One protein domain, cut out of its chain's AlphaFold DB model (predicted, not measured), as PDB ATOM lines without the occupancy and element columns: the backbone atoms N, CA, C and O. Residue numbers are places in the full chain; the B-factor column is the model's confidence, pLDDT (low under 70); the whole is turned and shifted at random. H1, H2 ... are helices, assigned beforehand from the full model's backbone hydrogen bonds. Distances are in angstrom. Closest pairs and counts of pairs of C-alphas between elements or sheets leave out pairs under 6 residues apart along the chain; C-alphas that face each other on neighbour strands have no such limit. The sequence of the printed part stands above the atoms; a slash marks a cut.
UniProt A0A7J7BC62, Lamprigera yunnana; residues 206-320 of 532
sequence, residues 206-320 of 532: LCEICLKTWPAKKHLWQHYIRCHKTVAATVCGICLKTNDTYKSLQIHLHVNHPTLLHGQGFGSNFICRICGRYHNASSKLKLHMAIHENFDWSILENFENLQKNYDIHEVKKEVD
ATOM      1  N   LEU A 206     -28.370 -16.985 -27.828       91.56
ATOM      2  CA  LEU A 206     -28.073 -16.624 -26.438       91.56
ATOM      3  C   LEU A 206     -27.118 -17.640 -25.787       91.56
ATOM      4  O   LEU A 206     -27.241 -18.841 -26.005       91.56
ATOM      5  N   CYS A 207     -26.166 -17.155 -24.986       92.88
ATOM      6  CA  CYS A 207     -25.340 -18.000 -24.124       92.88
ATOM      7  C   CYS A 207     -26.123 -18.409 -22.874       92.88
ATOM      8  O   CYS A 207     -26.488 -17.553 -22.073       92.88
ATOM      9  N   GLU A 208     -26.332 -19.710 -22.675       89.94
ATOM     10  CA  GLU A 208     -27.117 -20.259 -21.556       89.94
ATOM     11  C   GLU A 208     -26.451 -20.029 -20.178       89.94
ATOM     12  O   GLU A 208     -27.106 -20.175 -19.152       89.94
ATOM     13  N   ILE A 209     -25.171 -19.627 -20.150       90.81
ATOM     14  CA  ILE A 209     -24.357 -19.474 -18.928       90.81
ATOM     15  C   ILE A 209     -24.297 -18.014 -18.452       90.81
ATOM     16  O   ILE A 209     -24.494 -17.738 -17.275       90.81
ATOM     17  N   CYS A 210     -24.010 -17.063 -19.352       93.31
ATOM     18  CA  CYS A 210     -23.888 -15.635 -19.008       93.31
ATOM     19  C   CYS A 210     -24.975 -14.742 -19.631       93.31
ATOM     20  O   CYS A 210     -24.869 -13.518 -19.579       93.31
ATOM     21  N   LEU A 211     -25.992 -15.347 -20.256       92.19
ATOM     22  CA  LEU A 211     -27.176 -14.714 -20.862       92.19
ATOM     23  C   LEU A 211     -26.894 -13.679 -21.972       92.19
ATOM     24  O   LEU A 211     -27.817 -13.061 -22.502       92.19
ATOM     25  N   LYS A 212     -25.632 -13.517 -22.391       91.88
ATOM     26  CA  LYS A 212     -25.237 -12.630 -23.495       91.88
ATOM     27  C   LYS A 212     -25.742 -13.166 -24.835       91.88
ATOM     28  O   LYS A 212     -25.526 -14.330 -25.177       91.88
ATOM     29  N   THR A 213     -26.375 -12.295 -25.614       92.94
ATOM     30  CA  THR A 213     -26.827 -12.570 -26.983       92.94
ATOM     31  C   THR A 213     -25.712 -12.324 -27.994       92.94
ATOM     32  O   THR A 213     -25.077 -11.272 -27.975       92.94
ATOM     33  N   TRP A 214     -25.530 -13.259 -28.922       92.50
ATOM     34  CA  TRP A 214     -24.545 -13.205 -29.999       92.50
ATOM     35  C   TRP A 214     -25.249 -13.199 -31.360       92.50
ATOM     36  O   TRP A 214     -26.210 -13.945 -31.531       92.50
ATOM     37  N   PRO A 215     -24.784 -12.432 -32.364       88.38
ATOM     38  CA  PRO A 215     -25.499 -12.285 -33.638       88.38
ATOM     39  C   PRO A 215     -25.435 -13.527 -34.545       88.38
ATOM     40  O   PRO A 215     -26.030 -13.531 -35.615       88.38
ATOM     41  N   ALA A 216     -24.691 -14.567 -34.154       89.19
ATOM     42  CA  ALA A 216     -24.624 -15.827 -34.885       89.19
ATOM     43  C   ALA A 216     -24.140 -16.976 -33.993       89.19
ATOM     44  O   ALA A 216     -23.302 -16.777 -33.106       89.19
ATOM     45  N   LYS A 217     -24.542 -18.209 -34.329       89.00
ATOM     46  CA  LYS A 217     -24.030 -19.451 -33.710       89.00
ATOM     47  C   LYS A 217     -22.500 -19.566 -33.786       89.00
ATOM     48  O   LYS A 217     -21.865 -20.099 -32.876       89.00
ATOM     49  N   LYS A 218     -21.880 -19.015 -34.838       87.62
ATOM     50  CA  LYS A 218     -20.414 -18.995 -34.991       87.62
ATOM     51  C   LYS A 218     -19.717 -18.189 -33.883       87.62
ATOM     52  O   LYS A 218     -18.770 -18.692 -33.282       87.62
ATOM     53  N   HIS A 219     -20.261 -17.024 -33.532       89.88
ATOM     54  CA  HIS A 219     -19.728 -16.173 -32.465       89.88
ATOM     55  C   HIS A 219     -20.060 -16.726 -31.068       89.88
ATOM     56  O   HIS A 219     -19.200 -16.710 -30.192       89.88
ATOM     57  N   LEU A 220     -21.254 -17.308 -30.870       92.00
ATOM     58  CA  LEU A 220     -21.602 -17.998 -29.618       92.00
ATOM     59  C   LEU A 220     -20.618 -19.144 -29.303       92.00
ATOM     60  O   LEU A 220     -20.199 -19.307 -28.160       92.00
ATOM     61  N   TRP A 221     -20.182 -19.902 -30.313       91.38
ATOM     62  CA  TRP A 221     -19.151 -20.928 -30.123       91.38
ATOM     63  C   TRP A 221     -17.769 -20.350 -29.787       91.38
ATOM     64  O   TRP A 221     -17.130 -20.844 -28.859       91.38
ATOM     65  N   GLN A 222     -17.324 -19.292 -30.481       91.06
ATOM     66  CA  GLN A 222     -16.081 -18.578 -30.138       91.06
ATOM     67  C   GLN A 222     -16.114 -18.042 -28.695       91.06
ATOM     68  O   GLN A 222     -15.103 -18.075 -27.993       91.06
ATOM     69  N   HIS A 223     -17.282 -17.601 -28.226       92.31
ATOM     70  CA  HIS A 223     -17.501 -17.188 -26.847       92.31
ATOM     71  C   HIS A 223     -17.433 -18.357 -25.854       92.31
ATOM     72  O   HIS A 223     -16.737 -18.229 -24.848       92.31
ATOM     73  N   TYR A 224     -18.074 -19.502 -26.128       93.38
ATOM     74  CA  TYR A 224     -17.964 -20.675 -25.253       93.38
ATOM     75  C   TYR A 224     -16.500 -21.110 -25.074       93.38
ATOM     76  O   TYR A 224     -16.058 -21.278 -23.940       93.38
ATOM     77  N   ILE A 225     -15.716 -21.214 -26.155       91.31
ATOM     78  CA  ILE A 225     -14.310 -21.657 -26.064       91.31
ATOM     79  C   ILE A 225     -13.370 -20.626 -25.411       91.31
ATOM     80  O   ILE A 225     -12.361 -21.031 -24.843       91.31
ATOM     81  N   ARG A 226     -13.695 -19.322 -25.443       90.31
ATOM     82  CA  ARG A 226     -12.917 -18.263 -24.761       90.31
ATOM     83  C   ARG A 226     -13.309 -18.044 -23.298       90.31
ATOM     84  O   ARG A 226     -12.436 -17.847 -22.464       90.31
ATOM     85  N   CYS A 227     -14.604 -18.021 -22.988       90.75
ATOM     86  CA  CYS A 227     -15.123 -17.571 -21.688       90.75
ATOM     87  C   CYS A 227     -15.638 -18.708 -20.797       90.75
ATOM     88  O   CYS A 227     -15.783 -18.525 -19.593       90.75
ATOM     89  N   HIS A 228     -15.940 -19.871 -21.380       91.12
ATOM     90  CA  HIS A 228     -16.602 -20.987 -20.705       91.12
ATOM     91  C   HIS A 228     -15.938 -22.328 -21.066       91.12
ATOM     92  O   HIS A 228     -16.627 -23.320 -21.304       91.12
ATOM     93  N   LYS A 229     -14.591 -22.355 -21.101       86.00
ATOM     94  CA  LYS A 229     -13.736 -23.507 -21.471       86.00
ATOM     95  C   LYS A 229     -14.270 -24.855 -20.966       86.00
ATOM     96  O   LYS A 229     -14.378 -25.800 -21.741       86.00
ATOM     97  N   THR A 230     -14.616 -24.928 -19.681       83.00
ATOM     98  CA  THR A 230     -15.087 -26.147 -19.004       83.00
ATOM     99  C   THR A 230     -16.426 -26.667 -19.533       83.00
ATOM    100  O   THR A 230     -16.624 -27.875 -19.591       83.00
ATOM    101  N   VAL A 231     -17.327 -25.779 -19.962       88.94
ATOM    102  CA  VAL A 231     -18.645 -26.136 -20.521       88.94
ATOM    103  C   VAL A 231     -18.577 -26.304 -22.043       88.94
ATOM    104  O   VAL A 231     -19.332 -27.080 -22.619       88.94
ATOM    105  N   ALA A 232     -17.623 -25.658 -22.723       90.88
ATOM    106  CA  ALA A 232     -17.422 -25.802 -24.168       90.88
ATOM    107  C   ALA A 232     -17.129 -27.252 -24.614       90.88
ATOM    108  O   ALA A 232     -17.398 -27.605 -25.764       90.88
ATOM    109  N   ALA A 233     -16.622 -28.092 -23.706       91.00
ATOM    110  CA  ALA A 233     -16.436 -29.527 -23.914       91.00
ATOM    111  C   ALA A 233     -17.760 -30.324 -23.909       91.00
ATOM    112  O   ALA A 233     -17.899 -31.306 -24.635       91.00
ATOM    113  N   THR A 234     -18.765 -29.891 -23.137       93.81
ATOM    114  CA  THR A 234     -20.073 -30.564 -23.026       93.81
ATOM    115  C   THR A 234     -21.189 -29.912 -23.858       93.81
ATOM    116  O   THR A 234     -22.293 -30.453 -23.956       93.81
ATOM    117  N   VAL A 235     -20.922 -28.776 -24.513       94.31
ATOM    118  CA  VAL A 235     -21.823 -28.147 -25.496       94.31
ATOM    119  C   VAL A 235     -21.971 -29.014 -26.752       94.31
ATOM    120  O   VAL A 235     -20.991 -29.488 -27.330       94.31
ATOM    121  N   CYS A 236     -23.206 -29.161 -27.238       92.62
ATOM    122  CA  CYS A 236     -23.470 -29.809 -28.519       92.62
ATOM    123  C   CYS A 236     -22.871 -29.005 -29.684       92.62
ATOM    124  O   CYS A 236     -23.238 -27.857 -29.929       92.62
ATOM    125  N   GLY A 237     -22.007 -29.638 -30.475       89.50
ATOM    126  CA  GLY A 237     -21.341 -29.041 -31.630       89.50
ATOM    127  C   GLY A 237     -22.244 -28.719 -32.827       89.50
ATOM    128  O   GLY A 237     -21.757 -28.128 -33.789       89.50
ATOM    129  N   ILE A 238     -23.525 -29.105 -32.767       86.88
ATOM    130  CA  ILE A 238     -24.524 -28.968 -33.838       86.88
ATOM    131  C   ILE A 238     -25.556 -27.889 -33.475       86.88
ATOM    132  O   ILE A 238     -25.730 -26.925 -34.221       86.88
ATOM    133  N   CYS A 239     -26.226 -28.018 -32.322       89.00
ATOM    134  CA  CYS A 239     -27.277 -27.086 -31.892       89.00
ATOM    135  C   CYS A 239     -26.821 -26.007 -30.890       89.00
ATOM    136  O   CYS A 239     -27.558 -25.048 -30.686       89.00
ATOM    137  N   LEU A 240     -25.623 -26.134 -30.303       91.56
ATOM    138  CA  LEU A 240     -25.059 -25.270 -29.250       91.56
ATOM    139  C   LEU A 240     -25.764 -25.275 -27.880       91.56
ATOM    140  O   LEU A 240     -25.386 -24.480 -27.018       91.56
ATOM    141  N   LYS A 241     -26.695 -26.208 -27.634       90.69
ATOM    142  CA  LYS A 241     -27.224 -26.470 -26.285       90.69
ATOM    143  C   LYS A 241     -26.108 -26.961 -25.350       90.69
ATOM    144  O   LYS A 241     -25.324 -27.839 -25.732       90.69
ATOM    145  N   THR A 242     -26.042 -26.415 -24.140       92.00
ATOM    146  CA  THR A 242     -25.182 -26.903 -23.051       92.00
ATOM    147  C   THR A 242     -25.698 -28.237 -22.495       92.00
ATOM    148  O   THR A 242     -26.877 -28.576 -22.617       92.00
ATOM    149  N   ASN A 243     -24.808 -29.039 -21.906       91.62
ATOM    150  CA  ASN A 243     -25.169 -30.260 -21.180       91.62
ATOM    151  C   ASN A 243     -24.283 -30.364 -19.933       91.62
ATOM    152  O   ASN A 243     -23.092 -30.065 -20.002       91.62
ATOM    153  N   ASP A 244     -24.821 -30.838 -18.813       88.81
ATOM    154  CA  ASP A 244     -24.089 -30.851 -17.534       88.81
ATOM    155  C   ASP A 244     -23.009 -31.947 -17.458       88.81
ATOM    156  O   ASP A 244     -22.199 -31.984 -16.534       88.81
ATOM    157  N   THR A 245     -22.993 -32.900 -18.398       90.88
ATOM    158  CA  THR A 245     -22.028 -34.012 -18.431       90.88
ATOM    159  C   THR A 245     -21.890 -34.573 -19.848       90.88
ATOM    160  O   THR A 245     -22.840 -34.590 -20.628       90.88
ATOM    161  N   TYR A 246     -20.731 -35.151 -20.175       90.44
ATOM    162  CA  TYR A 246     -20.527 -35.891 -21.429       90.44
ATOM    163  C   TYR A 246     -21.570 -37.000 -21.687       90.44
ATOM    164  O   TYR A 246     -21.931 -37.250 -22.833       90.44
ATOM    165  N   LYS A 247     -22.099 -37.639 -20.632       89.12
ATOM    166  CA  LYS A 247     -23.176 -38.640 -20.735       89.12
ATOM    167  C   LYS A 247     -24.486 -38.031 -21.248       89.12
ATOM    168  O   LYS A 247     -25.084 -38.593 -22.161       89.12
ATOM    169  N   SER A 248     -24.913 -36.877 -20.723       90.56
ATOM    170  CA  SER A 248     -26.115 -36.188 -21.215       90.56
ATOM    171  C   SER A 248     -25.908 -35.598 -22.612       90.56
ATOM    172  O   SER A 248     -26.823 -35.688 -23.425       90.56
ATOM    173  N   LEU A 249     -24.696 -35.138 -22.951       91.44
ATOM    174  CA  LEU A 249     -24.332 -34.780 -24.330       91.44
ATOM    175  C   LEU A 249     -24.496 -35.966 -25.301       91.44
ATOM    176  O   LEU A 249     -25.105 -35.797 -26.354       91.44
ATOM    177  N   GLN A 250     -24.016 -37.166 -24.963       88.69
ATOM    178  CA  GLN A 250     -24.158 -38.347 -25.830       88.69
ATOM    179  C   GLN A 250     -25.623 -38.791 -25.993       88.69
ATOM    180  O   GLN A 250     -26.062 -39.035 -27.119       88.69
ATOM    181  N   ILE A 251     -26.423 -38.777 -24.916       87.50
ATOM    182  CA  ILE A 251     -27.884 -38.985 -24.994       87.50
ATOM    183  C   ILE A 251     -28.527 -37.935 -25.909       87.50
ATOM    184  O   ILE A 251     -29.305 -38.276 -26.799       87.50
ATOM    185  N   HIS A 252     -28.180 -36.660 -25.730       89.88
ATOM    186  CA  HIS A 252     -28.702 -35.568 -26.542       89.88
ATOM    187  C   HIS A 252     -28.364 -35.751 -28.032       89.88
ATOM    188  O   HIS A 252     -29.270 -35.640 -28.860       89.88
ATOM    189  N   LEU A 253     -27.113 -36.078 -28.375       86.94
ATOM    190  CA  LEU A 253     -26.692 -36.338 -29.755       86.94
ATOM    191  C   LEU A 253     -27.458 -37.516 -30.369       86.94
ATOM    192  O   LEU A 253     -27.925 -37.405 -31.500       86.94
ATOM    193  N   HIS A 254     -27.642 -38.611 -29.628       84.38
ATOM    194  CA  HIS A 254     -28.377 -39.776 -30.117       84.38
ATOM    195  C   HIS A 254     -29.868 -39.481 -30.344       84.38
ATOM    196  O   HIS A 254     -30.405 -39.818 -31.395       84.38
ATOM    197  N   VAL A 255     -30.530 -38.801 -29.404       84.56
ATOM    198  CA  VAL A 255     -31.977 -38.522 -29.477       84.56
ATOM    199  C   VAL A 255     -32.317 -37.396 -30.464       84.56
ATOM    200  O   VAL A 255     -33.343 -37.463 -31.137       84.56
ATOM    201  N   ASN A 256     -31.481 -36.357 -30.567       83.88
ATOM    202  CA  ASN A 256     -31.793 -35.139 -31.333       83.88
ATOM    203  C   ASN A 256     -31.048 -35.055 -32.674       83.88
ATOM    204  O   ASN A 256     -31.507 -34.372 -33.591       83.88
ATOM    205  N   HIS A 257     -29.908 -35.740 -32.808       84.62
ATOM    206  CA  HIS A 257     -29.046 -35.703 -33.995       84.62
ATOM    207  C   HIS A 257     -28.607 -37.107 -34.499       84.62
ATOM    208  O   HIS A 257     -27.459 -37.262 -34.936       84.62
ATOM    209  N   PRO A 258     -29.487 -38.138 -34.515       76.00
ATOM    210  CA  PRO A 258     -29.106 -39.521 -34.844       76.00
ATOM    211  C   PRO A 258     -28.489 -39.673 -36.242       76.00
ATOM    212  O   PRO A 258     -27.587 -40.487 -36.448       76.00
ATOM    213  N   THR A 259     -28.926 -38.851 -37.201       69.62
ATOM    214  CA  THR A 259     -28.470 -38.867 -38.602       69.62
ATOM    215  C   THR A 259     -26.981 -38.565 -38.783       69.62
ATOM    216  O   THR A 259     -26.427 -38.909 -39.824       69.62
ATOM    217  N   LEU A 260     -26.320 -37.952 -37.793       64.81
ATOM    218  CA  LEU A 260     -24.887 -37.641 -37.835       64.81
ATOM    219  C   LEU A 260     -24.019 -38.685 -37.114       64.81
ATOM    220  O   LEU A 260     -22.838 -38.809 -37.434       64.81
ATOM    221  N   LEU A 261     -24.592 -39.462 -36.187       59.50
ATOM    222  CA  LEU A 261     -23.891 -40.550 -35.492       59.50
ATOM    223  C   LEU A 261     -23.889 -41.855 -36.301       59.50
ATOM    224  O   LEU A 261     -22.870 -42.532 -36.371       59.50
ATOM    225  N   HIS A 262     -24.994 -42.184 -36.977       53.12
ATOM    226  CA  HIS A 262     -25.146 -43.423 -37.759       53.12
ATOM    227  C   HIS A 262     -24.449 -43.391 -39.145       53.12
ATOM    228  O   HIS A 262     -24.762 -44.179 -40.037       53.12
ATOM    229  N   GLY A 263     -23.503 -42.470 -39.350       49.28
ATOM    230  CA  GLY A 263     -22.896 -42.133 -40.642       49.28
ATOM    231  C   GLY A 263     -21.835 -43.108 -41.172       49.28
ATOM    232  O   GLY A 263     -20.727 -42.676 -41.480       49.28
ATOM    233  N   GLN A 264     -22.180 -44.387 -41.365       45.44
ATOM    234  CA  GLN A 264     -21.353 -45.389 -42.077       45.44
ATOM    235  C   GLN A 264     -21.270 -45.121 -43.608       45.44
ATOM    236  O   GLN A 264     -20.722 -45.922 -44.362       45.44
ATOM    237  N   GLY A 265     -21.829 -44.003 -44.091       39.62
ATOM    238  CA  GLY A 265     -21.871 -43.605 -45.500       39.62
ATOM    239  C   GLY A 265     -20.980 -42.396 -45.810       39.62
ATOM    240  O   GLY A 265     -21.090 -41.357 -45.164       39.62
ATOM    241  N   PHE A 266     -20.113 -42.558 -46.816       41.41
ATOM    242  CA  PHE A 266     -19.334 -41.544 -47.551       41.41
ATOM    243  C   PHE A 266     -19.333 -40.095 -46.998       41.41
ATOM    244  O   PHE A 266     -20.236 -39.296 -47.246       41.41
ATOM    245  N   GLY A 267     -18.228 -39.716 -46.337       49.06
ATOM    246  CA  GLY A 267     -17.915 -38.316 -46.001       49.06
ATOM    247  C   GLY A 267     -17.995 -37.931 -44.518       49.06
ATOM    248  O   GLY A 267     -18.082 -36.741 -44.213       49.06
ATOM    249  N   SER A 268     -17.970 -38.894 -43.590       56.78
ATOM    250  CA  SER A 268     -18.053 -38.652 -42.132       56.78
ATOM    251  C   SER A 268     -16.693 -38.395 -41.437       56.78
ATOM    252  O   SER A 268     -16.630 -38.114 -40.242       56.78
ATOM    253  N   ASN A 269     -15.580 -38.437 -42.179       64.25
ATOM    254  CA  ASN A 269     -14.208 -38.534 -41.642       64.25
ATOM    255  C   ASN A 269     -13.749 -37.394 -40.706       64.25
ATOM    256  O   ASN A 269     -12.721 -37.537 -40.046       64.25
ATOM    257  N   PHE A 270     -14.461 -36.264 -40.672       82.88
ATOM    258  CA  PHE A 270     -14.081 -35.056 -39.930       82.88
ATOM    259  C   PHE A 270     -15.156 -34.594 -38.920       82.88
ATOM    260  O   PHE A 270     -15.214 -33.413 -38.577       82.88
ATOM    261  N   ILE A 271     -16.019 -35.501 -38.451       86.12
ATOM    262  CA  ILE A 271     -16.983 -35.228 -37.371       86.12
ATOM    263  C   ILE A 271     -16.380 -35.611 -36.009       86.12
ATOM    264  O   ILE A 271     -15.795 -36.681 -35.843       86.12
ATOM    265  N   CYS A 272     -16.542 -34.742 -35.012       88.81
ATOM    266  CA  CYS A 272     -16.213 -35.032 -33.623       88.81
ATOM    267  C   CYS A 272     -17.197 -36.051 -33.030       88.81
ATOM    268  O   CYS A 272     -18.377 -35.749 -32.875       88.81
ATOM    269  N   ARG A 273     -16.709 -37.227 -32.617       87.31
ATOM    270  CA  ARG A 273     -17.527 -38.251 -31.935       87.31
ATOM    271  C   ARG A 273     -18.042 -37.812 -30.555       87.31
ATOM    272  O   ARG A 273     -19.044 -38.338 -30.087       87.31
ATOM    273  N   ILE A 274     -17.382 -36.842 -29.921       89.06
ATOM    274  CA  ILE A 274     -17.680 -36.405 -28.548       89.06
ATOM    275  C   ILE A 274     -18.840 -35.401 -28.519       89.06
ATOM    276  O   ILE A 274     -19.733 -35.543 -27.689       89.06
ATOM    277  N   CYS A 275     -18.864 -34.425 -29.439       90.88
ATOM    278  CA  CYS A 275     -19.887 -33.369 -29.479       90.88
ATOM    279  C   CYS A 275     -20.644 -33.226 -30.815       90.88
ATOM    280  O   CYS A 275     -21.460 -32.320 -30.952       90.88
ATOM    281  N   GLY A 276     -20.382 -34.067 -31.820       87.56
ATOM    282  CA  GLY A 276     -21.062 -34.034 -33.124       87.56
ATOM    283  C   GLY A 276     -20.633 -32.906 -34.076       87.56
ATOM    284  O   GLY A 276     -21.161 -32.814 -35.183       87.56
ATOM    285  N   ARG A 277     -19.679 -32.045 -33.690       87.69
ATOM    286  CA  ARG A 277     -19.189 -30.936 -34.532       87.69
ATOM    287  C   ARG A 277     -18.552 -31.441 -35.831       87.69
ATOM    288  O   ARG A 277     -17.652 -32.276 -35.789       87.69
ATOM    289  N   TYR A 278     -18.951 -30.882 -36.973       87.12
ATOM    290  CA  TYR A 278     -18.258 -31.080 -38.250       87.12
ATOM    291  C   TYR A 278     -17.060 -30.127 -38.409       87.12
ATOM    292  O   TYR A 278     -17.133 -28.958 -38.025       87.12
ATOM    293  N   HIS A 279     -15.983 -30.617 -39.026       85.25
ATOM    294  CA  HIS A 279     -14.803 -29.851 -39.435       85.25
ATOM    295  C   HIS A 279     -14.496 -30.100 -40.916       85.25
ATOM    296  O   HIS A 279     -14.719 -31.191 -41.426       85.25
ATOM    297  N   ASN A 280     -13.915 -29.128 -41.615       82.75
ATOM    298  CA  ASN A 280     -13.561 -29.278 -43.033       82.75
ATOM    299  C   ASN A 280     -12.251 -30.058 -43.290       82.75
ATOM    300  O   ASN A 280     -11.979 -30.406 -44.436       82.75
ATOM    301  N   ALA A 281     -11.447 -30.360 -42.260       86.25
ATOM    302  CA  ALA A 281     -10.183 -31.090 -42.403       86.25
ATOM    303  C   ALA A 281      -9.781 -31.884 -41.144       86.25
ATOM    304  O   ALA A 281     -10.114 -31.513 -40.017       86.25
ATOM    305  N   SER A 282      -8.969 -32.936 -41.329       85.00
ATOM    306  CA  SER A 282      -8.453 -33.780 -40.233       85.00
ATOM    307  C   SER A 282      -7.623 -33.000 -39.207       85.00
ATOM    308  O   SER A 282      -7.767 -33.224 -38.010       85.00
ATOM    309  N   SER A 283      -6.789 -32.051 -39.643       86.50
ATOM    310  CA  SER A 283      -5.990 -31.195 -38.751       86.50
ATOM    311  C   SER A 283      -6.864 -30.318 -37.848       86.50
ATOM    312  O   SER A 283      -6.582 -30.183 -36.658       86.50
ATOM    313  N   LYS A 284      -7.961 -29.783 -38.396       85.56
ATOM    314  CA  LYS A 284      -8.956 -28.974 -37.678       85.56
ATOM    315  C   LYS A 284      -9.717 -29.827 -36.648       85.56
ATOM    316  O   LYS A 284      -9.854 -29.408 -35.502       85.56
ATOM    317  N   LEU A 285     -10.105 -31.059 -37.006       88.44
ATOM    318  CA  LEU A 285     -10.671 -32.026 -36.052       88.44
ATOM    319  C   LEU A 285      -9.665 -32.400 -34.945       88.44
ATOM    320  O   LEU A 285     -10.030 -32.392 -33.774       88.44
ATOM    321  N   LYS A 286      -8.401 -32.691 -35.286       88.12
ATOM    322  CA  LYS A 286      -7.356 -33.037 -34.303       88.12
ATOM    323  C   LYS A 286      -7.145 -31.925 -33.275       88.12
ATOM    324  O   LYS A 286      -7.120 -32.223 -32.088       88.12
ATOM    325  N   LEU A 287      -7.054 -30.662 -33.706       88.69
ATOM    326  CA  LEU A 287      -6.927 -29.540 -32.772       88.69
ATOM    327  C   LEU A 287      -8.180 -29.392 -31.893       88.69
ATOM    328  O   LEU A 287      -8.065 -29.121 -30.703       88.69
ATOM    329  N   HIS A 288      -9.375 -29.626 -32.445       89.88
ATOM    330  CA  HIS A 288     -10.619 -29.586 -31.672       89.88
ATOM    331  C   HIS A 288     -10.683 -30.642 -30.553       89.88
ATOM    332  O   HIS A 288     -11.337 -30.395 -29.541       89.88
ATOM    333  N   MET A 289      -9.965 -31.767 -30.657       89.19
ATOM    334  CA  MET A 289      -9.891 -32.744 -29.557       89.19
ATOM    335  C   MET A 289      -9.281 -32.153 -28.276       89.19
ATOM    336  O   MET A 289      -9.625 -32.624 -27.199       89.19
ATOM    337  N   ALA A 290      -8.473 -31.087 -28.356       90.06
ATOM    338  CA  ALA A 290      -7.941 -30.395 -27.177       90.06
ATOM    339  C   ALA A 290      -9.021 -29.682 -26.334       90.06
ATOM    340  O   ALA A 290      -8.768 -29.319 -25.194       90.06
ATOM    341  N   ILE A 291     -10.239 -29.489 -26.859       89.94
ATOM    342  CA  ILE A 291     -11.377 -29.016 -26.048       89.94
ATOM    343  C   ILE A 291     -11.898 -30.142 -25.136       89.94
ATOM    344  O   ILE A 291     -12.425 -29.872 -24.064       89.94
ATOM    345  N   HIS A 292     -11.698 -31.400 -25.534       89.50
ATOM    346  CA  HIS A 292     -12.204 -32.601 -24.865       89.50
ATOM    347  C   HIS A 292     -11.097 -33.375 -24.131       89.50
ATOM    348  O   HIS A 292     -11.162 -34.596 -24.023       89.50
ATOM    349  N   GLU A 293     -10.062 -32.686 -23.641       84.31
ATOM    350  CA  GLU A 293      -8.893 -33.306 -22.990       84.31
ATOM    351  C   GLU A 293      -9.276 -34.180 -21.777       84.31
ATOM    352  O   GLU A 293      -8.666 -35.218 -21.536       84.31
ATOM    353  N   ASN A 294     -10.346 -33.816 -21.062       83.31
ATOM    354  CA  ASN A 294     -10.882 -34.572 -19.926       83.31
ATOM    355  C   ASN A 294     -12.003 -35.568 -20.306       83.31
ATOM    356  O   ASN A 294     -12.817 -35.922 -19.451       83.31
ATOM    357  N   PHE A 295     -12.116 -35.980 -21.574       85.44
ATOM    358  CA  PHE A 295     -13.136 -36.939 -22.010       85.44
ATOM    359  C   PHE A 295     -12.735 -38.392 -21.729       85.44
ATOM    360  O   PHE A 295     -11.733 -38.890 -22.243       85.44
ATOM    361  N   ASP A 296     -13.573 -39.102 -20.974       86.38
ATOM    362  CA  ASP A 296     -13.467 -40.552 -20.814       86.38
ATOM    363  C   ASP A 296     -14.090 -41.281 -22.016       86.38
ATOM    364  O   ASP A 296     -15.310 -41.303 -22.201       86.38
ATOM    365  N   TRP A 297     -13.238 -41.934 -22.809       85.81
ATOM    366  CA  TRP A 297     -13.639 -42.729 -23.970       85.81
ATOM    367  C   TRP A 297     -14.536 -43.925 -23.625       85.81
ATOM    368  O   TRP A 297     -15.321 -44.338 -24.483       85.81
ATOM    369  N   SER A 298     -14.513 -44.422 -22.379       85.19
ATOM    370  CA  SER A 298     -15.428 -45.481 -21.928       85.19
ATOM    371  C   SER A 298     -16.898 -45.063 -22.049       85.19
ATOM    372  O   SER A 298     -17.778 -45.912 -22.197       85.19
ATOM    373  N   ILE A 299     -17.190 -43.756 -22.042       83.19
ATOM    374  CA  ILE A 299     -18.550 -43.232 -22.195       83.19
ATOM    375  C   ILE A 299     -19.141 -43.626 -23.556       83.19
ATOM    376  O   ILE A 299     -20.326 -43.949 -23.598       83.19
ATOM    377  N   LEU A 300     -18.348 -43.665 -24.638       80.12
ATOM    378  CA  LEU A 300     -18.832 -44.088 -25.962       80.12
ATOM    379  C   LEU A 300     -19.088 -45.597 -26.015       80.12
ATOM    380  O   LEU A 300     -20.157 -46.022 -26.443       80.12
ATOM    381  N   GLU A 301     -18.146 -46.405 -25.525       76.38
ATOM    382  CA  GLU A 301     -18.252 -47.870 -25.526       76.38
ATOM    383  C   GLU A 301     -19.443 -48.361 -24.685       76.38
ATOM    384  O   GLU A 301     -20.190 -49.255 -25.090       76.38
ATOM    385  N   ASN A 302     -19.693 -47.727 -23.537       71.44
ATOM    386  CA  ASN A 302     -20.899 -47.979 -22.752       71.44
ATOM    387  C   ASN A 302     -22.177 -47.553 -23.503       71.44
ATOM    388  O   ASN A 302     -23.205 -48.222 -23.382       71.44
ATOM    389  N   PHE A 303     -22.129 -46.489 -24.314       68.75
ATOM    390  CA  PHE A 303     -23.279 -46.028 -25.096       68.75
ATOM    391  C   PHE A 303     -23.627 -46.968 -26.259       68.75
ATOM    392  O   PHE A 303     -24.787 -47.341 -26.414       68.75
ATOM    393  N   GLU A 304     -22.631 -47.433 -27.017       65.75
ATOM    394  CA  GLU A 304     -22.801 -48.419 -28.100       65.75
ATOM    395  C   GLU A 304     -23.322 -49.779 -27.589       65.75
ATOM    396  O   GLU A 304     -23.933 -50.550 -28.333       65.75
ATOM    397  N   ASN A 305     -23.119 -50.088 -26.304       56.88
ATOM    398  CA  ASN A 305     -23.685 -51.275 -25.662       56.88
ATOM    399  C   ASN A 305     -25.107 -51.056 -25.114       56.88
ATOM    400  O   ASN A 305     -25.926 -51.973 -25.195       56.88
ATOM    401  N   LEU A 306     -25.450 -49.848 -24.650       53.97
ATOM    402  CA  LEU A 306     -26.839 -49.474 -24.340       53.97
ATOM    403  C   LEU A 306     -27.714 -49.430 -25.604       53.97
ATOM    404  O   LEU A 306     -28.845 -49.909 -25.580       53.97
ATOM    405  N   GLN A 307     -27.168 -48.947 -26.723       58.44
ATOM    406  CA  GLN A 307     -27.829 -48.843 -28.031       58.44
ATOM    407  C   GLN A 307     -28.411 -50.175 -28.546       58.44
ATOM    408  O   GLN A 307     -29.348 -50.174 -29.338       58.44
ATOM    409  N   LYS A 308     -27.890 -51.319 -28.081       54.41
ATOM    410  CA  LYS A 308     -28.354 -52.669 -28.452       54.41
ATOM    411  C   LYS A 308     -29.596 -53.134 -27.674       54.41
ATOM    412  O   LYS A 308     -30.146 -54.176 -28.011       54.41
ATOM    413  N   ASN A 309     -30.020 -52.393 -26.645       47.38
ATOM    414  CA  ASN A 309     -31.113 -52.759 -25.733       47.38
ATOM    415  C   ASN A 309     -32.167 -51.650 -25.526       47.38
ATOM    416  O   ASN A 309     -33.083 -51.846 -24.729       47.38
ATOM    417  N   TYR A 310     -32.037 -50.482 -26.168       50.34
ATOM    418  CA  TYR A 310     -32.845 -49.302 -25.832       50.34
ATOM    419  C   TYR A 310     -33.952 -49.006 -26.850       50.34
ATOM    420  O   TYR A 310     -33.682 -48.628 -27.989       50.34
ATOM    421  N   ASP A 311     -35.208 -49.103 -26.410       49.19
ATOM    422  CA  ASP A 311     -36.366 -48.670 -27.190       49.19
ATOM    423  C   ASP A 311     -36.506 -47.136 -27.116       49.19
ATOM    424  O   ASP A 311     -36.690 -46.549 -26.048       49.19
ATOM    425  N   ILE A 312     -36.405 -46.456 -28.261       53.22
ATOM    426  CA  ILE A 312     -36.246 -44.985 -28.346       53.22
ATOM    427  C   ILE A 312     -37.511 -44.216 -27.882       53.22
ATOM    428  O   ILE A 312     -37.488 -42.999 -27.691       53.22
ATOM    429  N   HIS A 313     -38.623 -44.916 -27.646       51.16
ATOM    430  CA  HIS A 313     -39.919 -44.320 -27.319       51.16
ATOM    431  C   HIS A 313     -40.100 -43.829 -25.870       51.16
ATOM    432  O   HIS A 313     -40.980 -42.996 -25.648       51.16
ATOM    433  N   GLU A 314     -39.316 -44.299 -24.892       48.44
ATOM    434  CA  GLU A 314     -39.590 -44.011 -23.469       48.44
ATOM    435  C   GLU A 314     -38.875 -42.749 -22.935       48.44
ATOM    436  O   GLU A 314     -39.480 -41.947 -22.221       48.44
ATOM    437  N   VAL A 315     -37.635 -42.492 -23.380       51.41
ATOM    438  CA  VAL A 315     -36.759 -41.389 -22.904       51.41
ATOM    439  C   VAL A 315     -37.379 -39.993 -23.069       51.41
ATOM    440  O   VAL A 315     -37.085 -39.065 -22.313       51.41
ATOM    441  N   LYS A 316     -38.263 -39.816 -24.060       48.59
ATOM    442  CA  LYS A 316     -38.769 -38.494 -24.460       48.59
ATOM    443  C   LYS A 316     -39.588 -37.780 -23.372       48.59
ATOM    444  O   LYS A 316     -39.739 -36.568 -23.438       48.59
ATOM    445  N   LYS A 317     -40.073 -38.495 -22.350       40.56
ATOM    446  CA  LYS A 317     -40.787 -37.891 -21.210       40.56
ATOM    447  C   LYS A 317     -39.896 -37.175 -20.196       40.56
ATOM    448  O   LYS A 317     -40.408 -36.309 -19.499       40.56
ATOM    449  N   GLU A 318     -38.614 -37.524 -20.094       42.25
ATOM    450  CA  GLU A 318     -37.717 -36.945 -19.078       42.25
ATOM    451  C   GLU A 318     -36.925 -35.748 -19.627       42.25
ATOM    452  O   GLU A 318     -36.704 -34.760 -18.923       42.25
ATOM    453  N   VAL A 319     -36.561 -35.793 -20.914       47.28
ATOM    454  CA  VAL A 319     -35.777 -34.737 -21.583       47.28
ATOM    455  C   VAL A 319     -36.553 -33.420 -21.692       47.28
ATOM    456  O   VAL A 319     -35.970 -32.359 -21.470       47.28
ATOM    457  N   ASP A 320     -37.862 -33.475 -21.953       38.78
ATOM    458  CA  ASP A 320     -38.718 -32.282 -22.045       38.78
ATOM    459  C   ASP A 320     -38.961 -31.618 -20.667       38.78
ATOM    460  O   ASP A 320     -39.354 -30.454 -20.599       38.78
TER     461      ASP A 320
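What this domain is: This is residues 206 to 320 of the 532 residues of a protein of Lamprigera yunnana (UniProt A0A7J7BC62). Look for short helices set loosely round a middle made largely of loop: H3 and parts of the unnamed stretches 233 to 245 and 262 to 281 lie nearest the middle, with H1 and H2 towards one end, H5 along one side and H6 packed on H3. From H6 the last residues, 307 to 320, swing round to bring the small helix H7 near H3. The printed part has 115 residues with seven named helices, H1 to H7 in chain order, and no named strand; its class is all helix, though under half of the residues, 54, are in named elements. It is compact, with a radius of gyration of the C-alphas of 14.6 A, and spans 40 by 35 by 25 A.

Where its parts are: Find C-alpha 246 at (-20.527, -35.891, -21.429); from there H3, residues 246 to 256, runs 15.0 A to C-alpha 256. H4 follows at residues 258 to 261. Go back to C-alpha 217 at (-24.030, -19.451, -33.710), where H1, residues 217 to 227, begins its 15.1 A; H2 follows at residues 229 to 232. H5, residues 282 to 292, is 15.9 A long, and H6, residues 298 to 306, is 12.3 A long. H7, residues 316 to 319, ends with C-alpha 319 at (-35.777, -34.737, -21.583).

How they stand to each other: Start at H3, which touches H6 at a steep tilt of 40 degrees, the same way; their closest C-alphas, those of Lys 247 and Ile 299, are 6.7 A apart. H4 is close to H3 but not clearly touching, with the C-alphas of His 254 and Leu 261 closest at 7.0 A. H7 and H3 are near each other, with 5 pairs of C-alphas within 10 A. H3 is apart from H1 and from H5. At H1 you find that it touches H2, the closest C-alphas being those of Tyr 224 and Ala 232, 5.3 A apart. H5 is close to H2 but not clearly touching, with the C-alphas of Ala 232 and Ile 291 closest at 7.1 A. In H1, H3 and H6 every O i to N i+4 pair is within hydrogen-bond range, in H5 4 of 7 are, and H2, H4 and H7 are too short for such a pair.

The domain as a whole: The two C-alphas farthest apart, those of Pro 215 and Asn 309, are 41.6 A apart. The printed part has no cut. The links H2 to H3, with 13 residues, and H4 to H5, with 20, are long. The mean pLDDT of the printed part is 79.2; look for values under 70 at residues 259 to 269 and 303 to 320.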